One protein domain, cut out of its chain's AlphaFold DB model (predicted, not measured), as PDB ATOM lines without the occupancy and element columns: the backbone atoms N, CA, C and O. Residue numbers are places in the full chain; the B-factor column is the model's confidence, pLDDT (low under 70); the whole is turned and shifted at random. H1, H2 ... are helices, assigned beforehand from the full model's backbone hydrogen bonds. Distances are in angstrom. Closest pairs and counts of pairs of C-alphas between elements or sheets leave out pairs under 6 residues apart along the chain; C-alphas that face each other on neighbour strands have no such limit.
ATOM      1  N   GLU A   2     -35.101 -53.931   5.613       82.44
ATOM      2  CA  GLU A   2     -35.423 -52.852   4.655       82.44
ATOM      3  C   GLU A   2     -36.244 -51.708   5.266       82.44
ATOM      4  O   GLU A   2     -35.882 -50.553   5.101       82.44
ATOM      5  N   ALA A   3     -37.254 -52.010   6.092       89.19
ATOM      6  CA  ALA A   3     -38.016 -50.980   6.812       89.19
ATOM      7  C   ALA A   3     -37.156 -50.132   7.774       89.19
ATOM      8  O   ALA A   3     -37.432 -48.956   7.988       89.19
ATOM      9  N   GLN A   4     -36.098 -50.715   8.349       96.00
ATOM     10  CA  GLN A   4     -35.180 -49.990   9.229       96.00
ATOM     11  C   GLN A   4     -34.242 -49.090   8.418       96.00
ATOM     12  O   GLN A   4     -34.030 -47.946   8.802       96.00
ATOM     13  N   ILE A   5     -33.745 -49.579   7.274       97.88
ATOM     14  CA  ILE A   5     -32.953 -48.784   6.323       97.88
ATOM     15  C   ILE A   5     -33.786 -47.620   5.775       97.88
ATOM     16  O   ILE A   5     -33.295 -46.499   5.706       97.88
ATOM     17  N   ALA A   6     -35.051 -47.864   5.424       98.44
ATOM     18  CA  ALA A   6     -35.956 -46.827   4.944       98.44
ATOM     19  C   ALA A   6     -36.112 -45.702   5.977       98.44
ATOM     20  O   ALA A   6     -35.877 -44.533   5.674       98.44
ATOM     21  N   GLN A   7     -36.426 -46.067   7.224       98.50
ATOM     22  CA  GLN A   7     -36.568 -45.108   8.316       98.50
ATOM     23  C   GLN A   7     -35.272 -44.331   8.588       98.50
ATOM     24  O   GLN A   7     -35.325 -43.140   8.896       98.50
ATOM     25  N   GLU A   8     -34.125 -44.998   8.479       98.62
ATOM     26  CA  GLU A   8     -32.809 -44.391   8.657       98.62
ATOM     27  C   GLU A   8     -32.488 -43.372   7.554       98.62
ATOM     28  O   GLU A   8     -32.103 -42.248   7.870       98.62
ATOM     29  N   LEU A   9     -32.706 -43.709   6.278       98.81
ATOM     30  CA  LEU A   9     -32.496 -42.784   5.154       98.81
ATOM     31  C   LEU A   9     -33.314 -41.501   5.327       98.81
ATOM     32  O   LEU A   9     -32.781 -40.399   5.191       98.81
ATOM     33  N   ILE A  10     -34.585 -41.649   5.703       98.88
ATOM     34  CA  ILE A  10     -35.490 -40.526   5.969       98.88
ATOM     35  C   ILE A  10     -34.960 -39.664   7.126       98.88
ATOM     36  O   ILE A  10     -34.972 -38.437   7.043       98.88
ATOM     37  N   GLN A  11     -34.444 -40.273   8.199       98.75
ATOM     38  CA  GLN A  11     -33.865 -39.535   9.328       98.75
ATOM     39  C   GLN A  11     -32.605 -38.751   8.939       98.75
ATOM     40  O   GLN A  11     -32.472 -37.596   9.345       98.75
ATOM     41  N   LEU A  12     -31.713 -39.342   8.139       98.75
ATOM     42  CA  LEU A  12     -30.501 -38.673   7.648       98.75
ATOM     43  C   LEU A  12     -30.847 -37.449   6.787       98.75
ATOM     44  O   LEU A  12     -30.289 -36.369   6.996       98.75
ATOM     45  N   ALA A  13     -31.805 -37.598   5.868       98.75
ATOM     46  CA  ALA A  13     -32.292 -36.506   5.024       98.75
ATOM     47  C   ALA A  13     -32.998 -35.407   5.837       98.75
ATOM     48  O   ALA A  13     -32.741 -34.220   5.638       98.75
ATOM     49  N   ASN A  14     -33.840 -35.778   6.804       98.75
ATOM     50  CA  ASN A  14     -34.510 -34.806   7.669       98.75
ATOM     51  C   ASN A  14     -33.520 -34.037   8.552       98.75
ATOM     52  O   ASN A  14     -33.694 -32.838   8.766       98.75
ATOM     53  N   HIS A  15     -32.475 -34.701   9.052       98.56
ATOM     54  CA  HIS A  15     -31.438 -34.040   9.838       98.56
ATOM     55  C   HIS A  15     -30.634 -33.036   9.001       98.56
ATOM     56  O   HIS A  15     -30.425 -31.909   9.450       98.56
ATOM     57  N   ASP A  16     -30.252 -33.416   7.780       98.38
ATOM     58  CA  ASP A  16     -29.629 -32.528   6.790       98.38
ATOM     59  C   ASP A  16     -30.469 -31.263   6.567       98.38
ATOM     60  O   ASP A  16     -30.008 -30.145   6.824       98.38
ATOM     61  N   LEU A  17     -31.743 -31.436   6.208       98.38
ATOM     62  CA  LEU A  17     -32.653 -30.320   5.955       98.38
ATOM     63  C   LEU A  17     -32.861 -29.440   7.195       98.38
ATOM     64  O   LEU A  17     -32.889 -28.215   7.072       98.38
ATOM     65  N   ALA A  18     -32.959 -30.033   8.387       98.31
ATOM     66  CA  ALA A  18     -33.103 -29.287   9.636       98.31
ATOM     67  C   ALA A  18     -31.862 -28.437   9.958       98.31
ATOM     68  O   ALA A  18     -31.989 -27.290  10.395       98.31
ATOM     69  N   VAL A  19     -30.656 -28.967   9.724       97.75
ATOM     70  CA  VAL A  19     -29.403 -28.214   9.907       97.75
ATOM     71  C   VAL A  19     -29.323 -27.087   8.879       97.75
ATOM     72  O   VAL A  19     -29.002 -25.955   9.247       97.75
ATOM     73  N   ARG A  20     -29.683 -27.362   7.621       97.00
ATOM     74  CA  ARG A  20     -29.723 -26.353   6.557       97.00
ATOM     75  C   ARG A  20     -30.678 -25.211   6.896       97.00
ATOM     76  O   ARG A  20     -30.301 -24.051   6.749       97.00
ATOM     77  N   GLU A  21     -31.884 -25.525   7.362       97.62
ATOM     78  CA  GLU A  21     -32.883 -24.532   7.768       97.62
ATOM     79  C   GLU A  21     -32.375 -23.672   8.931       97.62
ATOM     80  O   GLU A  21     -32.421 -22.443   8.864       97.62
ATOM     81  N   ARG A  22     -31.792 -24.296   9.961       97.56
ATOM     82  CA  ARG A  22     -31.180 -23.573  11.083       97.56
ATOM     83  C   ARG A  22     -30.086 -22.610  10.609       97.56
ATOM     84  O   ARG A  22     -30.084 -21.443  10.988       97.56
ATOM     85  N   LEU A  23     -29.162 -23.072   9.765       96.75
ATOM     86  CA  LEU A  23     -28.069 -22.233   9.257       96.75
ATOM     87  C   LEU A  23     -28.565 -21.111   8.340       96.75
ATOM     88  O   LEU A  23     -27.969 -20.034   8.329       96.75
ATOM     89  N   LEU A  24     -29.652 -21.337   7.598       95.00
ATOM     90  CA  LEU A  24     -30.313 -20.297   6.813       95.00
ATOM     91  C   LEU A  24     -30.870 -19.193   7.722       95.00
ATOM     92  O   LEU A  24     -30.599 -18.019   7.478       95.00
ATOM     93  N   GLN A  25     -31.580 -19.559   8.793       96.19
ATOM     94  CA  GLN A  25     -32.120 -18.611   9.779       96.19
ATOM     95  C   GLN A  25     -31.015 -17.826  10.503       96.19
ATOM     96  O   GLN A  25     -31.182 -16.650  10.824       96.19
ATOM     97  N   GLU A  26     -29.861 -18.458  10.714       95.62
ATOM     98  CA  GLU A  26     -28.665 -17.831  11.284       95.62
ATOM     99  C   GLU A  26     -27.859 -16.999  10.258       95.62
ATOM    100  O   GLU A  26     -26.844 -16.412  10.628       95.62
ATOM    101  N   ASN A  27     -28.287 -16.923   8.987       94.19
ATOM    102  CA  ASN A  27     -27.574 -16.281   7.869       94.19
ATOM    103  C   ASN A  27     -26.144 -16.814   7.640       94.19
ATOM    104  O   ASN A  27     -25.250 -16.079   7.231       94.19
ATOM    105  N   LYS A  28     -25.916 -18.109   7.882       93.31
ATOM    106  CA  LYS A  28     -24.596 -18.762   7.787       93.31
ATOM    107  C   LYS A  28     -24.349 -19.511   6.472       93.31
ATOM    108  O   LYS A  28     -23.387 -20.273   6.376       93.31
ATOM    109  N   LEU A  29     -25.217 -19.327   5.476       88.81
ATOM    110  CA  LEU A  29     -25.127 -19.973   4.156       88.81
ATOM    111  C   LEU A  29     -24.713 -19.011   3.027       88.81
ATOM    112  O   LEU A  29     -24.801 -19.375   1.858       88.81
ATOM    113  N   SER A  30     -24.305 -17.780   3.349       80.38
ATOM    114  CA  SER A  30     -23.965 -16.754   2.354       80.38
ATOM    115  C   SER A  30     -22.553 -16.876   1.781       80.38
ATOM    116  O   SER A  30     -22.310 -16.384   0.682       80.38
ATOM    117  N   GLU A  31     -21.626 -17.507   2.504       80.25
ATOM    118  CA  GLU A  31     -20.207 -17.547   2.146       80.25
ATOM    119  C   GLU A  31     -19.668 -18.977   2.162       80.25
ATOM    120  O   GLU A  31     -19.628 -19.634   3.203       80.25
ATOM    121  N   GLY A  32     -19.226 -19.442   0.991       84.88
ATOM    122  CA  GLY A  32     -18.580 -20.741   0.834       84.88
ATOM    123  C   GLY A  32     -19.438 -21.928   1.281       84.88
ATOM    124  O   GLY A  32     -20.668 -21.868   1.344       84.88
ATOM    125  N   TYR A  33     -18.767 -23.042   1.567       91.00
ATOM    126  CA  TYR A  33     -19.409 -24.233   2.102       91.00
ATOM    127  C   TYR A  33     -19.317 -24.214   3.627       91.00
ATOM    128  O   TYR A  33     -18.233 -24.312   4.197       91.00
ATOM    129  N   ASN A  34     -20.462 -24.052   4.289       95.12
ATOM    130  CA  ASN A  34     -20.512 -23.996   5.741       95.12
ATOM    131  C   ASN A  34     -19.974 -25.305   6.375       95.12
ATOM    132  O   ASN A  34     -20.487 -26.373   6.027       95.12
ATOM    133  N   PRO A  35     -19.021 -25.244   7.330       94.69
ATOM    134  CA  PRO A  35     -18.428 -26.435   7.946       94.69
ATOM    135  C   PRO A  35     -19.429 -27.367   8.640       94.69
ATOM    136  O   PRO A  35     -19.259 -28.584   8.580       94.69
ATOM    137  N   ASP A  36     -20.487 -26.827   9.259       95.06
ATOM    138  CA  ASP A  36     -21.530 -27.644   9.888       95.06
ATOM    139  C   ASP A  36     -22.300 -28.435   8.819       95.06
ATOM    140  O   ASP A  36     -22.531 -29.632   8.990       95.06
ATOM    141  N   MET A  37     -22.653 -27.807   7.686       97.00
ATOM    142  CA  MET A  37     -23.288 -28.536   6.576       97.00
ATOM    143  C   MET A  37     -22.345 -29.554   5.953       97.00
ATOM    144  O   MET A  37     -22.774 -30.658   5.621       97.00
ATOM    145  N   GLU A  38     -21.072 -29.201   5.775       96.81
ATOM    146  CA  GLU A  38     -20.088 -30.129   5.226       96.81
ATOM    147  C   GLU A  38     -19.940 -31.369   6.109       96.81
ATOM    148  O   GLU A  38     -19.954 -32.491   5.596       96.81
ATOM    149  N   ALA A  39     -19.883 -31.192   7.431       97.38
ATOM    150  CA  ALA A  39     -19.815 -32.300   8.375       97.38
ATOM    151  C   ALA A  39     -21.036 -33.230   8.264       97.38
ATOM    152  O   ALA A  39     -20.865 -34.451   8.196       97.38
ATOM    153  N   ILE A  40     -22.251 -32.673   8.181       98.25
ATOM    154  CA  ILE A  40     -23.477 -33.471   8.018       98.25
ATOM    155  C   ILE A  40     -23.499 -34.202   6.677       98.25
ATOM    156  O   ILE A  40     -23.750 -35.406   6.644       98.25
ATOM    157  N   HIS A  41     -23.181 -33.523   5.574       98.44
ATOM    158  CA  HIS A  41     -23.165 -34.168   4.261       98.44
ATOM    159  C   HIS A  41     -22.123 -35.296   4.208       98.44
ATOM    160  O   HIS A  41     -22.423 -36.370   3.693       98.44
ATOM    161  N   ARG A  42     -20.926 -35.114   4.790       98.25
ATOM    162  CA  ARG A  42     -19.904 -36.177   4.862       98.25
ATOM    163  C   ARG A  42     -20.356 -37.366   5.712       98.25
ATOM    164  O   ARG A  42     -20.142 -38.508   5.304       98.25
ATOM    165  N   ALA A  43     -21.009 -37.122   6.849       98.56
ATOM    166  CA  ALA A  43     -21.578 -38.188   7.675       98.56
ATOM    167  C   ALA A  43     -22.673 -38.967   6.922       98.56
ATOM    168  O   ALA A  43     -22.654 -40.200   6.901       98.56
ATOM    169  N   ASN A  44     -23.567 -38.259   6.227       98.75
ATOM    170  CA  ASN A  44     -24.611 -38.868   5.403       98.75
ATOM    171  C   ASN A  44     -24.025 -39.687   4.245       98.75
ATOM    172  O   ASN A  44     -24.482 -40.800   3.995       98.75
ATOM    173  N   VAL A  45     -22.983 -39.187   3.572       98.69
ATOM    174  CA  VAL A  45     -22.263 -39.922   2.517       98.69
ATOM    175  C   VAL A  45     -21.648 -41.207   3.060       98.69
ATOM    176  O   VAL A  45     -21.797 -42.261   2.439       98.69
ATOM    177  N   ALA A  46     -20.972 -41.140   4.211       98.69
ATOM    178  CA  ALA A  46     -20.377 -42.316   4.837       98.69
ATOM    179  C   ALA A  46     -21.445 -43.381   5.110       98.69
ATOM    180  O   ALA A  46     -21.273 -44.538   4.720       98.69
ATOM    181  N   ARG A  47     -22.586 -42.976   5.679       98.69
ATOM    182  CA  ARG A  47     -23.657 -43.918   5.995       98.69
ATOM    183  C   ARG A  47     -24.372 -44.458   4.757       98.69
ATOM    184  O   ARG A  47     -24.616 -45.660   4.665       98.69
ATOM    185  N   LEU A  48     -24.659 -43.611   3.769       98.75
ATOM    186  CA  LEU A  48     -25.290 -44.051   2.525       98.75
ATOM    187  C   LEU A  48     -24.390 -45.019   1.746       98.75
ATOM    188  O   LEU A  48     -24.895 -45.964   1.146       98.75
ATOM    189  N   ARG A  49     -23.063 -44.848   1.792       98.62
ATOM    190  CA  ARG A  49     -22.113 -45.793   1.183       98.62
ATOM    191  C   ARG A  49     -22.239 -47.195   1.777       98.62
ATOM    192  O   ARG A  49     -22.221 -48.170   1.029       98.62
ATOM    193  N   GLU A  50     -22.397 -47.301   3.094       98.56
ATOM    194  CA  GLU A  50     -22.624 -48.585   3.768       98.56
ATOM    195  C   GLU A  50     -23.965 -49.202   3.360       98.56
ATOM    196  O   GLU A  50     -24.016 -50.382   3.019       98.56
ATOM    197  N   ILE A  51     -25.035 -48.402   3.328       98.56
ATOM    198  CA  ILE A  51     -26.365 -48.854   2.891       98.56
ATOM    199  C   ILE A  51     -26.309 -49.373   1.448       98.56
ATOM    200  O   ILE A  51     -26.787 -50.475   1.176       98.56
ATOM    201  N   ILE A  52     -25.663 -48.634   0.540       98.44
ATOM    202  CA  ILE A  52     -25.468 -49.059  -0.853       98.44
ATOM    203  C   ILE A  52     -24.681 -50.372  -0.923       98.44
ATOM    204  O   ILE A  52     -25.025 -51.249  -1.713       98.44
ATOM    205  N   GLY A  53     -23.661 -50.549  -0.080       97.94
ATOM    206  CA  GLY A  53     -22.906 -51.803   0.002       97.94
ATOM    207  C   GLY A  53     -23.741 -53.009   0.450       97.94
ATOM    208  O   GLY A  53     -23.414 -54.137   0.091       97.94
ATOM    209  N   LEU A  54     -24.822 -52.785   1.203       97.19
ATOM    210  CA  LEU A  54     -25.701 -53.843   1.709       97.19
ATOM    211  C   LEU A  54     -26.829 -54.205   0.739       97.19
ATOM    212  O   LEU A  54     -27.130 -55.386   0.579       97.19
ATOM    213  N   ILE A  55     -27.477 -53.208   0.128       96.81
ATOM    214  CA  ILE A  55     -28.710 -53.420  -0.655       96.81
ATOM    215  C   ILE A  55     -28.622 -52.931  -2.107       96.81
ATOM    216  O   ILE A  55     -29.611 -52.994  -2.841       96.81
ATOM    217  N   GLY A  56     -27.463 -52.443  -2.554       97.25
ATOM    218  CA  GLY A  56     -27.339 -51.676  -3.796       97.25
ATOM    219  C   GLY A  56     -28.011 -50.304  -3.677       97.25
ATOM    220  O   GLY A  56     -28.268 -49.822  -2.575       97.25
ATOM    221  N   TRP A  57     -28.331 -49.660  -4.803       98.44
ATOM    222  CA  TRP A  57     -29.061 -48.391  -4.745       98.44
ATOM    223  C   TRP A  57     -30.425 -48.562  -4.029       98.44
ATOM    224  O   TRP A  57     -31.132 -49.534  -4.343       98.44
ATOM    225  N   PRO A  58     -30.806 -47.668  -3.087       98.38
ATOM    226  CA  PRO A  58     -32.112 -47.696  -2.425       98.38
ATOM    227  C   PRO A  58     -33.229 -47.270  -3.391       98.38
ATOM    228  O   PRO A  58     -33.577 -46.095  -3.504       98.38
ATOM    229  N   THR A  59     -33.767 -48.227  -4.140       98.56
ATOM    230  CA  THR A  59     -34.863 -48.002  -5.092       98.56
ATOM    231  C   THR A  59     -36.230 -47.999  -4.406       98.56
ATOM    232  O   THR A  59     -36.363 -48.437  -3.255       98.56
ATOM    233  N   ARG A  60     -37.269 -47.542  -5.115       98.44
ATOM    234  CA  ARG A  60     -38.639 -47.470  -4.585       98.44
ATOM    235  C   ARG A  60     -39.148 -48.840  -4.149       98.44
ATOM    236  O   ARG A  60     -39.722 -48.952  -3.068       98.44
ATOM    237  N   SER A  61     -38.887 -49.889  -4.932       97.88
ATOM    238  CA  SER A  61     -39.314 -51.251  -4.579       97.88
ATOM    239  C   SER A  61     -38.649 -51.817  -3.317       97.88
ATOM    240  O   SER A  61     -39.250 -52.658  -2.652       97.88
ATOM    241  N   LYS A  62     -37.443 -51.350  -2.954       97.75
ATOM    242  CA  LYS A  62     -36.693 -51.843  -1.782       97.75
ATOM    243  C   LYS A  62     -37.033 -51.109  -0.495       97.75
ATOM    244  O   LYS A  62     -37.120 -51.727   0.561       97.75
ATOM    245  N   VAL A  63     -37.139 -49.782  -0.558       98.31
ATOM    246  CA  VAL A  63     -37.223 -48.933   0.647       98.31
ATOM    247  C   VAL A  63     -38.452 -48.021   0.672       98.31
ATOM    248  O   VAL A  63     -38.670 -47.326   1.660       98.31
ATOM    249  N   GLY A  64     -39.287 -48.051  -0.370       98.31
ATOM    250  CA  GLY A  64     -40.396 -47.119  -0.559       98.31
ATOM    251  C   GLY A  64     -39.958 -45.805  -1.210       98.31
ATOM    252  O   GLY A  64     -38.768 -45.495  -1.280       98.31
ATOM    253  N   GLU A  65     -40.935 -45.031  -1.695       98.12
ATOM    254  CA  GLU A  65     -40.691 -43.764  -2.404       98.12
ATOM    255  C   GLU A  65     -39.869 -42.798  -1.547       98.12
ATOM    256  O   GLU A  65     -38.749 -42.464  -1.911       98.12
ATOM    257  N   GLU A  66     -40.378 -42.436  -0.368       98.56
ATOM    258  CA  GLU A  66     -39.796 -41.408   0.502       98.56
ATOM    259  C   GLU A  66     -38.323 -41.682   0.847       98.56
ATOM    260  O   GLU A  66     -37.476 -40.794   0.771       98.56
ATOM    261  N   ALA A  67     -37.982 -42.930   1.170       98.62
ATOM    262  CA  ALA A  67     -36.604 -43.300   1.475       98.62
ATOM    263  C   ALA A  67     -35.701 -43.332   0.229       98.62
ATOM    264  O   ALA A  67     -34.509 -43.029   0.331       98.62
ATOM    265  N   SER A  68     -36.245 -43.670  -0.946       98.75
ATOM    266  CA  SER A  68     -35.511 -43.573  -2.213       98.75
ATOM    267  C   SER A  68     -35.215 -42.110  -2.570       98.75
ATOM    268  O   SER A  68     -34.094 -41.781  -2.970       98.75
ATOM    269  N   GLU A  69     -36.172 -41.205  -2.337       98.69
ATOM    270  CA  GLU A  69     -35.959 -39.759  -2.480       98.69
ATOM    271  C   GLU A  69     -34.925 -39.232  -1.473       98.69
ATOM    272  O   GLU A  69     -34.037 -38.464  -1.850       98.69
ATOM    273  N   ALA A  70     -34.966 -39.701  -0.222       98.88
ATOM    274  CA  ALA A  70     -33.983 -39.357   0.803       98.88
ATOM    275  C   ALA A  70     -32.555 -39.792   0.419       98.88
ATOM    276  O   ALA A  70     -31.606 -39.020   0.578       98.88
ATOM    277  N   ALA A  71     -32.390 -40.997  -0.141       98.81
ATOM    278  CA  ALA A  71     -31.100 -41.464  -0.651       98.81
ATOM    279  C   ALA A  71     -30.572 -40.565  -1.781       98.81
ATOM    280  O   ALA A  71     -29.392 -40.200  -1.785       98.81
ATOM    281  N   TRP A  72     -31.443 -40.157  -2.711       98.81
ATOM    282  CA  TRP A  72     -31.071 -39.195  -3.746       98.81
ATOM    283  C   TRP A  72     -30.669 -37.838  -3.159       98.81
ATOM    284  O   TRP A  72     -29.647 -37.296  -3.576       98.81
ATOM    285  N   LEU A  73     -31.418 -37.304  -2.188       98.88
ATOM    286  CA  LEU A  73     -31.119 -36.009  -1.572       98.88
ATOM    287  C   LEU A  73     -29.712 -35.994  -0.962       98.88
ATOM    288  O   LEU A  73     -28.944 -35.060  -1.195       98.88
ATOM    289  N   ILE A  74     -29.339 -37.067  -0.258       98.88
ATOM    290  CA  ILE A  74     -27.997 -37.229   0.313       98.88
ATOM    291  C   ILE A  74     -26.922 -37.157  -0.783       98.88
ATOM    292  O   ILE A  74     -25.930 -36.443  -0.631       98.88
ATOM    293  N   VAL A  75     -27.115 -37.845  -1.915       98.75
ATOM    294  CA  VAL A  75     -26.181 -37.764  -3.057       98.75
ATOM    295  C   VAL A  75     -26.178 -36.368  -3.678       98.75
ATOM    296  O   VAL A  75     -25.115 -35.833  -3.989       98.75
ATOM    297  N   GLN A  76     -27.345 -35.743  -3.816       98.62
ATOM    298  CA  GLN A  76     -27.503 -34.397  -4.359       98.62
ATOM    299  C   GLN A  76     -26.755 -33.343  -3.529       98.62
ATOM    300  O   GLN A  76     -26.280 -32.347  -4.088       98.62
ATOM    301  N   HIS A  77     -26.631 -33.565  -2.223       98.38
ATOM    302  CA  HIS A  77     -25.939 -32.698  -1.273       98.38
ATOM    303  C   HIS A  77     -24.446 -33.018  -1.100       98.38
ATOM    304  O   HIS A  77     -23.700 -32.177  -0.591       98.38
ATOM    305  N   ALA A  78     -23.968 -34.166  -1.587       97.81
ATOM    306  CA  ALA A  78     -22.583 -34.638  -1.476       97.81
ATOM    307  C   ALA A  78     -21.568 -33.865  -2.354       97.81
ATOM    308  O   ALA A  78     -20.696 -34.444  -3.001       97.81
ATOM    309  N   ILE A  79     -21.666 -32.535  -2.402       97.31
ATOM    310  CA  ILE A  79     -20.882 -31.668  -3.289       97.31
ATOM    311  C   ILE A  79     -19.387 -31.638  -2.943       97.31
ATOM    312  O   ILE A  79     -18.574 -31.335  -3.808       97.31
ATOM    313  N   GLY A  80     -19.014 -31.981  -1.706       96.94
ATOM    314  CA  GLY A  80     -17.617 -32.149  -1.284       96.94
ATOM    315  C   GLY A  80     -17.013 -33.522  -1.614       96.94
ATOM    316  O   GLY A  80     -15.853 -33.761  -1.297       96.94
ATOM    317  N   GLU A  81     -17.791 -34.429  -2.215       97.62
ATOM    318  CA  GLU A  81     -17.442 -35.836  -2.456       97.62
ATOM    319  C   GLU A  81     -17.714 -36.196  -3.930       97.62
ATOM    320  O   GLU A  81     -18.569 -37.029  -4.251       97.62
ATOM    321  N   ALA A  82     -17.003 -35.554  -4.866       97.88
ATOM    322  CA  ALA A  82     -17.312 -35.626  -6.300       97.88
ATOM    323  C   ALA A  82     -17.372 -37.058  -6.859       97.88
ATOM    324  O   ALA A  82     -18.248 -37.379  -7.664       97.88
ATOM    325  N   LEU A  83     -16.450 -37.930  -6.433       97.38
ATOM    326  CA  LEU A  83     -16.432 -39.333  -6.857       97.38
ATOM    327  C   LEU A  83     -17.683 -40.085  -6.399       97.38
ATOM    328  O   LEU A  83     -18.218 -40.882  -7.165       97.38
ATOM    329  N   PHE A  84     -18.168 -39.806  -5.187       98.38
ATOM    330  CA  PHE A  84     -19.382 -40.421  -4.659       98.38
ATOM    331  C   PHE A  84     -20.630 -39.939  -5.401       98.38
ATOM    332  O   PHE A  84     -21.487 -40.750  -5.735       98.38
ATOM    333  N   MET A  85     -20.723 -38.645  -5.729       98.69
ATOM    334  CA  MET A  85     -21.849 -38.147  -6.526       98.69
ATOM    335  C   MET A  85     -21.871 -38.770  -7.928       98.69
ATOM    336  O   MET A  85     -22.921 -39.211  -8.394       98.69
ATOM    337  N   LYS A  86     -20.707 -38.854  -8.587       98.44
ATOM    338  CA  LYS A  86     -20.573 -39.474  -9.917       98.44
ATOM    339  C   LYS A  86     -20.913 -40.968  -9.886       98.44
ATOM    340  O   LYS A  86     -21.616 -41.440 -10.775       98.44
ATOM    341  N   SER A  87     -20.456 -41.707  -8.873       98.06
ATOM    342  CA  SER A  87     -20.789 -43.132  -8.740       98.06
ATOM    343  C   SER A  87     -22.259 -43.353  -8.377       98.06
ATOM    344  O   SER A  87     -22.884 -44.243  -8.943       98.06
ATOM    345  N   GLY A  88     -22.835 -42.515  -7.510       98.31
ATOM    346  CA  GLY A  88     -24.264 -42.526  -7.195       98.31
ATOM    347  C   GLY A  88     -25.125 -42.301  -8.437       98.31
ATOM    348  O   GLY A  88     -26.053 -43.064  -8.680       98.31
ATOM    349  N   TYR A  89     -24.759 -41.331  -9.281       98.50
ATOM    350  CA  TYR A  89     -25.423 -41.113 -10.568       98.50
ATOM    351  C   TYR A  89     -25.367 -42.353 -11.475       98.50
ATOM    352  O   TYR A  89     -26.389 -42.737 -12.039       98.50
ATOM    353  N   GLN A  90     -24.210 -43.019 -11.578       98.38
ATOM    354  CA  GLN A  90     -24.088 -44.242 -12.377       98.38
ATOM    355  C   GLN A  90     -24.952 -45.386 -11.826       98.38
ATOM    356  O   GLN A  90     -25.658 -46.032 -12.591       98.38
ATOM    357  N   LEU A  91     -24.956 -45.593 -10.507       98.38
ATOM    358  CA  LEU A  91     -25.806 -46.602  -9.868       98.38
ATOM    359  C   LEU A  91     -27.294 -46.331 -10.109       98.38
ATOM    360  O   LEU A  91     -28.056 -47.270 -10.302       98.38
ATOM    361  N   MET A  92     -27.706 -45.060 -10.110       98.44
ATOM    362  CA  MET A  92     -29.081 -44.662 -10.413       98.44
ATOM    363  C   MET A  92     -29.465 -44.912 -11.875       98.44
ATOM    364  O   MET A  92     -30.617 -45.243 -12.142       98.44
ATOM    365  N   LEU A  93     -28.532 -44.771 -12.825       97.94
ATOM    366  CA  LEU A  93     -28.787 -45.114 -14.231       97.94
ATOM    367  C   LEU A  93     -29.111 -46.604 -14.396       97.94
ATOM    368  O   LEU A  93     -30.027 -46.946 -15.145       97.94
ATOM    369  N   ASP A  94     -28.414 -47.467 -13.655       97.31
ATOM    370  CA  ASP A  94     -28.588 -48.923 -13.717       97.31
ATOM    371  C   ASP A  94     -29.958 -49.393 -13.178       97.31
ATOM    372  O   ASP A  94     -30.371 -50.518 -13.456       97.31
ATOM    373  N   VAL A  95     -30.669 -48.541 -12.430       97.56
ATOM    374  CA  VAL A  95     -31.994 -48.812 -11.828       97.56
ATOM    375  C   VAL A  95     -33.034 -47.745 -12.196       97.56
ATOM    376  O   VAL A  95     -33.948 -47.452 -11.424       97.56
ATOM    377  N   SER A  96     -32.855 -47.104 -13.355       94.44
ATOM    378  CA  SER A  96     -33.621 -45.919 -13.773       94.44
ATOM    379  C   SER A  96     -35.142 -46.117 -13.868       94.44
ATOM    380  O   SER A  96     -35.886 -45.136 -13.830       94.44
ATOM    381  N   ASP A  97     -35.611 -47.360 -13.955       96.69
ATOM    382  CA  ASP A  97     -37.020 -47.752 -13.979       96.69
ATOM    383  C   ASP A  97     -37.688 -47.775 -12.590       96.69
ATOM    384  O   ASP A  97     -38.914 -47.704 -12.501       96.69
ATOM    385  N   ASP A  98     -36.903 -47.811 -11.509       97.94
ATOM    386  CA  ASP A  98     -37.372 -47.946 -10.120       97.94
ATOM    387  C   ASP A  98     -36.977 -46.745  -9.231       97.94
ATOM    388  O   ASP A  98     -36.838 -46.841  -8.007       97.94
ATOM    389  N   ILE A  99     -36.780 -45.583  -9.861       97.38
ATOM    390  CA  ILE A  99     -36.484 -44.294  -9.216       97.38
ATOM    391  C   ILE A  99     -37.239 -43.148  -9.904       97.38
ATOM    392  O   ILE A  99     -37.849 -43.314 -10.961       97.38
ATOM    393  N   ASN A 100     -37.194 -41.951  -9.318       97.38
ATOM    394  CA  ASN A 100     -37.718 -40.751  -9.964       97.38
ATOM    395  C   ASN A 100     -36.754 -40.267 -11.075       97.38
ATOM    396  O   ASN A 100     -35.624 -39.883 -10.764       97.38
TER     397      ASN A 100
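This is residues 2 to 100 of the 186 residues of an uncharacterized protein of Spirosoma aureum (UniProt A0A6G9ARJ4). A long helical hairpin, H1 and H2, makes the length of this domain; the shorter helix H4 crosses both of its helices, and H5 folds back on H4, on the side away from H1. Tiny H3 packs on the beginning of H1. The printed part has 99 residues and five named helices, in the order H1, H2, H3, H4, H5, with no named strand; the class is all helix. It is compact, with a radius of gyration of the C-alphas of 13.6 A and spans of 39 by 26 by 22 A.

H1, residues 2 to 25, and H2, residues 35 to 55, form a helical hairpin at a shallow tilt of 12 degrees; their closest C-alphas, of Leu 12 and Asn 44, are 6.3 A apart. H3, residues 60 to 63, touches H1 at residues 2 to 6 alone, closest at the C-alphas of Ala 6 and Val 63, 5.0 A. The hub is H4, residues 65 to 77, which touches H1 at a steep tilt of 48 degrees, closest at the C-alphas of Ala 6 and Ala 67, 5.0 A. H4 also touches H2, at a steep tilt of 50 degrees, closest at the C-alphas of Asn 44 and Ile 74, 6.3 A. H5, residues 82 to 93, forms a helical hairpin with H4 at a shallow tilt of 32 degrees, closest at the C-alphas of Val 75 and Met 85, 5.6 A. H1 and H5 are apart. Every O i to N i+4 pair is within hydrogen-bond range in H1, H2, H4 and H5; H3 is too short for such a pair.

H1 begins at C-alpha 2, (-35.423, -52.852, 4.655), and is 34.8 A long. H2 measures 30.1 A, H3 5.6 A and H4 18.5 A. H5 measures 16.9 A and ends at C-alpha 93, (-28.787, -45.114, -14.231).

The C-alphas farthest apart, of Glu 26 and Asp 97, are 40.0 A apart. The printed part has no cut and no long link. Its mean pLDDT is 96.9, and no printed residue is under 70.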